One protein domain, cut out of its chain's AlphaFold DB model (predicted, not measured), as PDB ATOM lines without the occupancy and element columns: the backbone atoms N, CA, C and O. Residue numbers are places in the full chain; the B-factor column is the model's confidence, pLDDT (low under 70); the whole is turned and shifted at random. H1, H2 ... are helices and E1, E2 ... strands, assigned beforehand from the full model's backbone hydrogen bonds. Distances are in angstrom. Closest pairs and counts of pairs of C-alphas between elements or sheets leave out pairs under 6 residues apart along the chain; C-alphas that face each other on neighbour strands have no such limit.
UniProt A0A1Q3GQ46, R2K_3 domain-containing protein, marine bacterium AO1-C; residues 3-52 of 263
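AT A GLANCE: This is residues 3 to 52 of the 263 residues of the protein "R2K_3 domain-containing protein" of marine bacterium AO1-C (UniProt A0A1Q3GQ46). The long helix H1 runs beside a small ribbon of two strands, with E2 between H1 and E1, and the short helix H2 packs on H1, closest at Gln 27. The printed part has 50 residues, with two named helices and two named strands in the order E1, H1, E2, H2. The sheet has the order E1, E2 and is parallel; the class is mixed, helices and strands. The whole is compact, with a radius of gyration of the C-alphas of 10.8 A, yet elongated, spanning 31 by 17 by 16 A.

IN THESE COORDINATES: Residues 3 to 11 come before the first named element. E1 is residues 12 to 14, beginning at C-alpha 12 (172.331, 221.943, 282.781). H1 is residues 23 to 37, 20.4 A from first to last C-alpha, beginning at C-alpha 23 (173.838, 233.221, 301.281). E2 is residues 39 to 41. H2 is residues 45 to 52, 10.2 A long, ending at C-alpha 52 (166.658, 236.237, 300.393).

HOW THE PARTS SIT: E1 and E2 are parallel neighbours at 39 degrees; N 14 and O 40 are 2.9 A apart and N 40 and O 12 2.8 A, both within hydrogen-bond range. E1, H1 and E2 form a strand-helix-strand unit, two parallel neighbour strands with a helix between them along the chain. The closest C-alphas of H1 and E2 are those of Leu 33 and Ile 39, 5.1 A apart. E1 and H1 are near each other, with 5 pairs of C-alphas within 10 A. H1 and H2 touch, the closest C-alphas being those of Gln 27 and Pro 45, 5.1 A apart. They run opposite ways at a tilt of 38 degrees, only just steep. E1 and H2 are apart. Every O i to N i+4 pair is within hydrogen-bond range in H1, and 3 of 4 in H2.

THE WHOLE: The two C-alphas farthest apart are those of Leu 9 and Cys 52, at 30.8 A. The printed part has no cut. The links H1 to E2 and E2 to H2 are tight, and E1 to H1 is short. The mean pLDDT of the printed part is 93.1, and no printed residue is under 70.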
ATOM      1  N   GLU A   3     178.102 214.534 295.589       76.75
ATOM      2  CA  GLU A   3     179.035 213.647 294.878       76.75
ATOM      3  C   GLU A   3     178.317 212.594 294.023       76.75
ATOM      4  O   GLU A   3     178.811 212.257 292.949       76.75
ATOM      5  N   LEU A   4     177.127 212.156 294.457       86.88
ATOM      6  CA  LEU A   4     176.290 211.170 293.769       86.88
ATOM      7  C   LEU A   4     175.541 211.739 292.555       86.88
ATOM      8  O   LEU A   4     174.963 210.970 291.792       86.88
ATOM      9  N   LEU A   5     175.525 213.064 292.371       88.50
ATOM     10  CA  LEU A   5     174.916 213.658 291.184       88.50
ATOM     11  C   LEU A   5     175.738 213.310 289.935       88.50
ATOM     12  O   LEU A   5     176.976 213.316 290.003       88.50
ATOM     13  N   PRO A   6     175.082 213.044 288.792       89.38
ATOM     14  CA  PRO A   6     175.790 212.798 287.546       89.38
ATOM     15  C   PRO A   6     176.588 214.037 287.127       89.38
ATOM     16  O   PRO A   6     176.201 215.174 287.397       89.38
ATOM     17  N   LEU A   7     177.719 213.804 286.463       91.94
ATOM     18  CA  LEU A   7     178.431 214.847 285.732       91.94
ATOM     19  C   LEU A   7     177.722 215.053 284.393       91.94
ATOM     20  O   LEU A   7     177.628 214.115 283.599       91.94
ATOM     21  N   PHE A   8     177.244 216.266 284.133       91.44
ATOM     22  CA  PHE A   8     176.637 216.602 282.854       91.44
ATOM     23  C   PHE A   8     177.702 217.103 281.874       91.44
ATOM     24  O   PHE A   8     178.492 217.993 282.181       91.44
ATOM     25  N   LEU A   9     177.720 216.538 280.662       89.75
ATOM     26  CA  LEU A   9     178.639 216.985 279.606       89.75
ATOM     27  C   LEU A   9     178.324 218.410 279.134       89.75
ATOM     28  O   LEU A   9     179.230 219.149 278.765       89.75
ATOM     29  N   ASN A  10     177.049 218.801 279.192       90.44
ATOM     30  CA  ASN A  10     176.560 220.120 278.800       90.44
ATOM     31  C   ASN A  10     176.020 220.878 280.014       90.44
ATOM     32  O   ASN A  10     175.527 220.260 280.962       90.44
ATOM     33  N   ALA A  11     176.075 222.211 279.946       90.81
ATOM     34  CA  ALA A  11     175.507 223.075 280.972       90.81
ATOM     35  C   ALA A  11     174.026 222.737 281.175       90.81
ATOM     36  O   ALA A  11     173.247 222.703 280.219       90.81
ATOM     37  N   THR A  12     173.658 222.444 282.419       91.25
ATOM     38  CA  THR A  12     172.331 221.943 282.781       91.25
ATOM     39  C   THR A  12     171.733 222.815 283.877       91.25
ATOM     40  O   THR A  12     172.355 223.015 284.916       91.25
ATOM     41  N   TRP A  13     170.520 223.326 283.667       90.12
ATOM     42  CA  TRP A  13     169.790 224.059 284.702       90.12
ATOM     43  C   TRP A  13     169.249 223.122 285.783       90.12
ATOM     44  O   TRP A  13     168.788 222.018 285.488       90.12
ATOM     45  N   ALA A  14     169.231 223.592 287.026       92.06
ATOM     46  CA  ALA A  14     168.558 222.930 288.134       92.06
ATOM     47  C   ALA A  14     167.849 223.939 289.046       92.06
ATOM     48  O   ALA A  14     168.345 225.031 289.305       92.06
ATOM     49  N   ALA A  15     166.702 223.544 289.594       91.69
ATOM     50  CA  ALA A  15     166.070 224.250 290.702       91.69
ATOM     51  C   ALA A  15     166.448 223.549 292.013       91.69
ATOM     52  O   ALA A  15     166.127 222.375 292.208       91.69
ATOM     53  N   LEU A  16     167.120 224.253 292.924       93.69
ATOM     54  CA  LEU A  16     167.406 223.717 294.255       93.69
ATOM     55  C   LEU A  16     166.137 223.795 295.106       93.69
ATOM     56  O   LEU A  16     165.702 224.895 295.402       93.69
ATOM     57  N   ARG A  17     165.570 222.660 295.529       91.75
ATOM     58  CA  ARG A  17     164.384 222.600 296.404       91.75
ATOM     59  C   ARG A  17     164.796 222.220 297.826       91.75
ATOM     60  O   ARG A  17     165.104 221.064 298.098       91.75
ATOM     61  N   THR A  18     164.837 223.200 298.720       90.06
ATOM     62  CA  THR A  18     165.169 223.038 300.147       90.06
ATOM     63  C   THR A  18     164.674 224.268 300.923       90.06
ATOM     64  O   THR A  18     164.031 225.137 300.339       90.06
ATOM     65  N   TYR A  19     164.946 224.349 302.224       85.25
ATOM     66  CA  TYR A  19     164.651 225.530 303.035       85.25
ATOM     67  C   TYR A  19     165.509 226.739 302.625       85.25
ATOM     68  O   TYR A  19     166.583 226.589 302.038       85.25
ATOM     69  N   ILE A  20     165.058 227.949 302.974       84.88
ATOM     70  CA  ILE A  20     165.833 229.179 302.771       84.88
ATOM     71  C   ILE A  20     167.129 229.087 303.577       84.88
ATOM     72  O   ILE A  20     167.115 229.071 304.808       84.88
ATOM     73  N   MET A  21     168.250 229.008 302.872       87.44
ATOM     74  CA  MET A  21     169.574 228.863 303.464       87.44
ATOM     75  C   MET A  21     170.332 230.189 303.477       87.44
ATOM     76  O   MET A  21     170.035 231.059 302.661       87.44
ATOM     77  N   PRO A  22     171.329 230.347 304.362       88.38
ATOM     78  CA  PRO A  22     172.188 231.522 304.353       88.38
ATOM     79  C   PRO A  22     172.924 231.703 303.009       88.38
ATOM     80  O   PRO A  22     173.301 230.699 302.393       88.38
ATOM     81  N   PRO A  23     173.242 232.944 302.590       91.94
ATOM     82  CA  PRO A  23     173.838 233.221 301.281       91.94
ATOM     83  C   PRO A  23     175.166 232.496 301.050       91.94
ATOM     84  O   PRO A  23     175.412 231.992 299.959       91.94
ATOM     85  N   PHE A  24     176.002 232.366 302.087       92.69
ATOM     86  CA  PHE A  24     177.282 231.656 301.981       92.69
ATOM     87  C   PHE A  24     177.094 230.158 301.685       92.69
ATOM     88  O   PHE A  24     177.876 229.565 300.945       92.69
ATOM     89  N   ALA A  25     176.052 229.539 302.251       93.44
ATOM     90  CA  ALA A  25     175.750 228.130 302.023       93.44
ATOM     91  C   ALA A  25     175.211 227.927 300.603       93.44
ATOM     92  O   ALA A  25     175.620 226.991 299.915       93.44
ATOM     93  N   TYR A  26     174.352 228.845 300.151       95.75
ATOM     94  CA  TYR A  26     173.864 228.870 298.778       95.75
ATOM     95  C   TYR A  26     175.011 228.991 297.771       95.75
ATOM     96  O   TYR A  26     175.101 228.193 296.839       95.75
ATOM     97  N   GLN A  27     175.916 229.946 297.996       96.94
ATOM     98  CA  GLN A  27     177.081 230.176 297.149       96.94
ATOM     99  C   GLN A  27     177.956 228.924 297.038       96.94
ATOM    100  O   GLN A  27     178.267 228.501 295.927       96.94
ATOM    101  N   GLY A  28     178.275 228.277 298.163       96.94
ATOM    102  CA  GLY A  28     179.079 227.054 298.151       96.94
ATOM    103  C   GLY A  28     178.423 225.903 297.377       96.94
ATOM    104  O   GLY A  28     179.107 225.175 296.657       96.94
ATOM    105  N   ILE A  29     177.096 225.747 297.473       96.00
ATOM    106  CA  ILE A  29     176.356 224.751 296.678       96.00
ATOM    107  C   ILE A  29     176.396 225.115 295.193       96.00
ATOM    108  O   ILE A  29     176.679 224.248 294.366       96.00
ATOM    109  N   TYR A  30     176.130 226.377 294.854       96.69
ATOM    110  CA  TYR A  30     176.140 226.865 293.478       96.69
ATOM    111  C   TYR A  30     177.496 226.621 292.804       96.69
ATOM    112  O   TYR A  30     177.560 226.010 291.738       96.69
ATOM    113  N   GLU A  31     178.585 227.045 293.448       97.50
ATOM    114  CA  GLU A  31     179.950 226.903 292.934       97.50
ATOM    115  C   GLU A  31     180.338 225.431 292.785       97.50
ATOM    116  O   GLU A  31     180.828 225.025 291.732       97.50
ATOM    117  N   TYR A  32     180.033 224.593 293.785       96.69
ATOM    118  CA  TYR A  32     180.309 223.160 293.702       96.69
ATOM    119  C   TYR A  32     179.593 222.504 292.511       96.69
ATOM    120  O   TYR A  32     180.216 221.753 291.758       96.69
ATOM    121  N   LEU A  33     178.295 222.775 292.336       96.50
ATOM    122  CA  LEU A  33     177.486 222.214 291.250       96.50
ATOM    123  C   LEU A  33     177.970 222.683 289.874       96.50
ATOM    124  O   LEU A  33     178.102 221.864 288.959       96.50
ATOM    125  N   ARG A  34     178.297 223.970 289.740       96.12
ATOM    126  CA  ARG A  34     178.838 224.541 288.506       96.12
ATOM    127  C   ARG A  34     180.163 223.878 288.140       96.12
ATOM    128  O   ARG A  34     180.281 223.293 287.066       96.12
ATOM    129  N   ASP A  35     181.121 223.914 289.061       95.75
ATOM    130  CA  ASP A  35     182.517 223.572 288.781       95.75
ATOM    131  C   ASP A  35     182.742 222.059 288.659       95.75
ATOM    132  O   ASP A  35     183.624 221.621 287.924       95.75
ATOM    133  N   ASN A  36     181.932 221.245 289.348       95.31
ATOM    134  CA  ASN A  36     182.134 219.793 289.407       95.31
ATOM    135  C   ASN A  36     181.073 218.983 288.662       95.31
ATOM    136  O   ASN A  36     181.277 217.786 288.454       95.31
ATOM    137  N   LYS A  37     179.920 219.575 288.323       95.31
ATOM    138  CA  LYS A  37     178.784 218.843 287.736       95.31
ATOM    139  C   LYS A  37     178.229 219.478 286.462       95.31
ATOM    140  O   LYS A  37     177.412 218.827 285.814       95.31
ATOM    141  N   ASN A  38     178.686 220.679 286.083       94.75
ATOM    142  CA  ASN A  38     178.129 221.475 284.983       94.75
ATOM    143  C   ASN A  38     176.633 221.791 285.190       94.75
ATOM    144  O   ASN A  38     175.851 221.873 284.239       94.75
ATOM    145  N   ILE A  39     176.233 221.911 286.460       95.00
ATOM    146  CA  ILE A  39     174.866 222.212 286.882       95.00
ATOM    147  C   ILE A  39     174.820 223.662 287.356       95.00
ATOM    148  O   ILE A  39     175.586 224.052 288.233       95.00
ATOM    149  N   TYR A  40     173.886 224.438 286.820       94.44
ATOM    150  CA  TYR A  40     173.671 225.839 287.161       94.44
ATOM    151  C   TYR A  40     172.327 225.963 287.864       94.44
ATOM    152  O   TYR A  40     171.302 225.526 287.332       94.44
ATOM    153  N   LEU A  41     172.319 226.526 289.074       95.62
ATOM    154  CA  LEU A  41     171.052 226.873 289.712       95.62
ATOM    155  C   LEU A  41     170.435 228.081 289.006       95.62
ATOM    156  O   LEU A  41     171.163 228.900 288.450       95.62
ATOM    157  N   ILE A  42     169.105 228.168 289.024       95.50
ATOM    158  CA  ILE A  42     168.351 229.223 288.329       95.50
ATOM    159  C   ILE A  42     168.814 230.624 288.746       95.50
ATOM    160  O   ILE A  42     169.035 231.475 287.882       95.50
ATOM    161  N   ASP A  43     168.968 230.853 290.050       96.00
ATOM    162  CA  ASP A  43     169.541 232.087 290.578       96.00
ATOM    163  C   ASP A  43     171.047 231.933 290.828       96.00
ATOM    164  O   ASP A  43     171.495 230.973 291.470       96.00
ATOM    165  N   THR A  44     171.837 232.918 290.401       96.88
ATOM    166  CA  THR A  44     173.221 233.070 290.876       96.88
ATOM    167  C   THR A  44     173.250 233.409 292.375       96.88
ATOM    168  O   THR A  44     172.223 233.792 292.944       96.88
ATOM    169  N   PRO A  45     174.403 233.307 293.061       97.19
ATOM    170  CA  PRO A  45     174.513 233.720 294.460       97.19
ATOM    171  C   PRO A  45     174.078 235.171 294.717       97.19
ATOM    172  O   PRO A  45     173.409 235.447 295.711       97.19
ATOM    173  N   GLU A  46     174.392 236.092 293.806       97.06
ATOM    174  CA  GLU A  46     173.995 237.501 293.890       97.06
ATOM    175  C   GLU A  46     172.483 237.667 293.715       97.06
ATOM    176  O   GLU A  46     171.849 238.424 294.448       97.06
ATOM    177  N   GLN A  47     171.900 236.924 292.771       97.31
ATOM    178  CA  GLN A  47     170.458 236.913 292.537       97.31
ATOM    179  C   GLN A  47     169.693 236.303 293.711       97.31
ATOM    180  O   GLN A  47     168.647 236.806 294.105       97.31
ATOM    181  N   HIS A  48     170.229 235.250 294.322       96.31
ATOM    182  CA  HIS A  48     169.679 234.684 295.544       96.31
ATOM    183  C   HIS A  48     169.727 235.699 296.696       96.31
ATOM    184  O   HIS A  48     168.729 235.882 297.393       96.31
ATOM    185  N   LEU A  49     170.859 236.391 296.865       95.31
ATOM    186  CA  LEU A  49     171.060 237.395 297.910       95.31
ATOM    187  C   LEU A  49     170.083 238.579 297.794       95.31
ATOM    188  O   LEU A  49     169.598 239.074 298.814       95.31
ATOM    189  N   GLU A  50     169.763 239.014 296.574       96.62
ATOM    190  CA  GLU A  50     168.766 240.060 296.297       96.62
ATOM    191  C   GLU A  50     167.410 239.755 296.961       96.62
ATOM    192  O   GLU A  50     166.804 240.625 297.590       96.62
ATOM    193  N   VAL A  51     166.935 238.513 296.844       95.56
ATOM    194  CA  VAL A  51     165.569 238.128 297.239       95.56
ATOM    195  C   VAL A  51     165.498 237.373 298.558       95.56
ATOM    196  O   VAL A  51     164.425 237.279 299.140       95.56
ATOM    197  N   CYS A  52     166.618 236.867 299.076       93.62
ATOM    198  CA  CYS A  52     166.658 236.237 300.393       93.62
ATOM    199  C   CYS A  52     166.831 237.249 301.534       93.62
ATOM    200  O   CYS A  52     166.710 236.864 302.695       93.62
TER     201      CYS A  52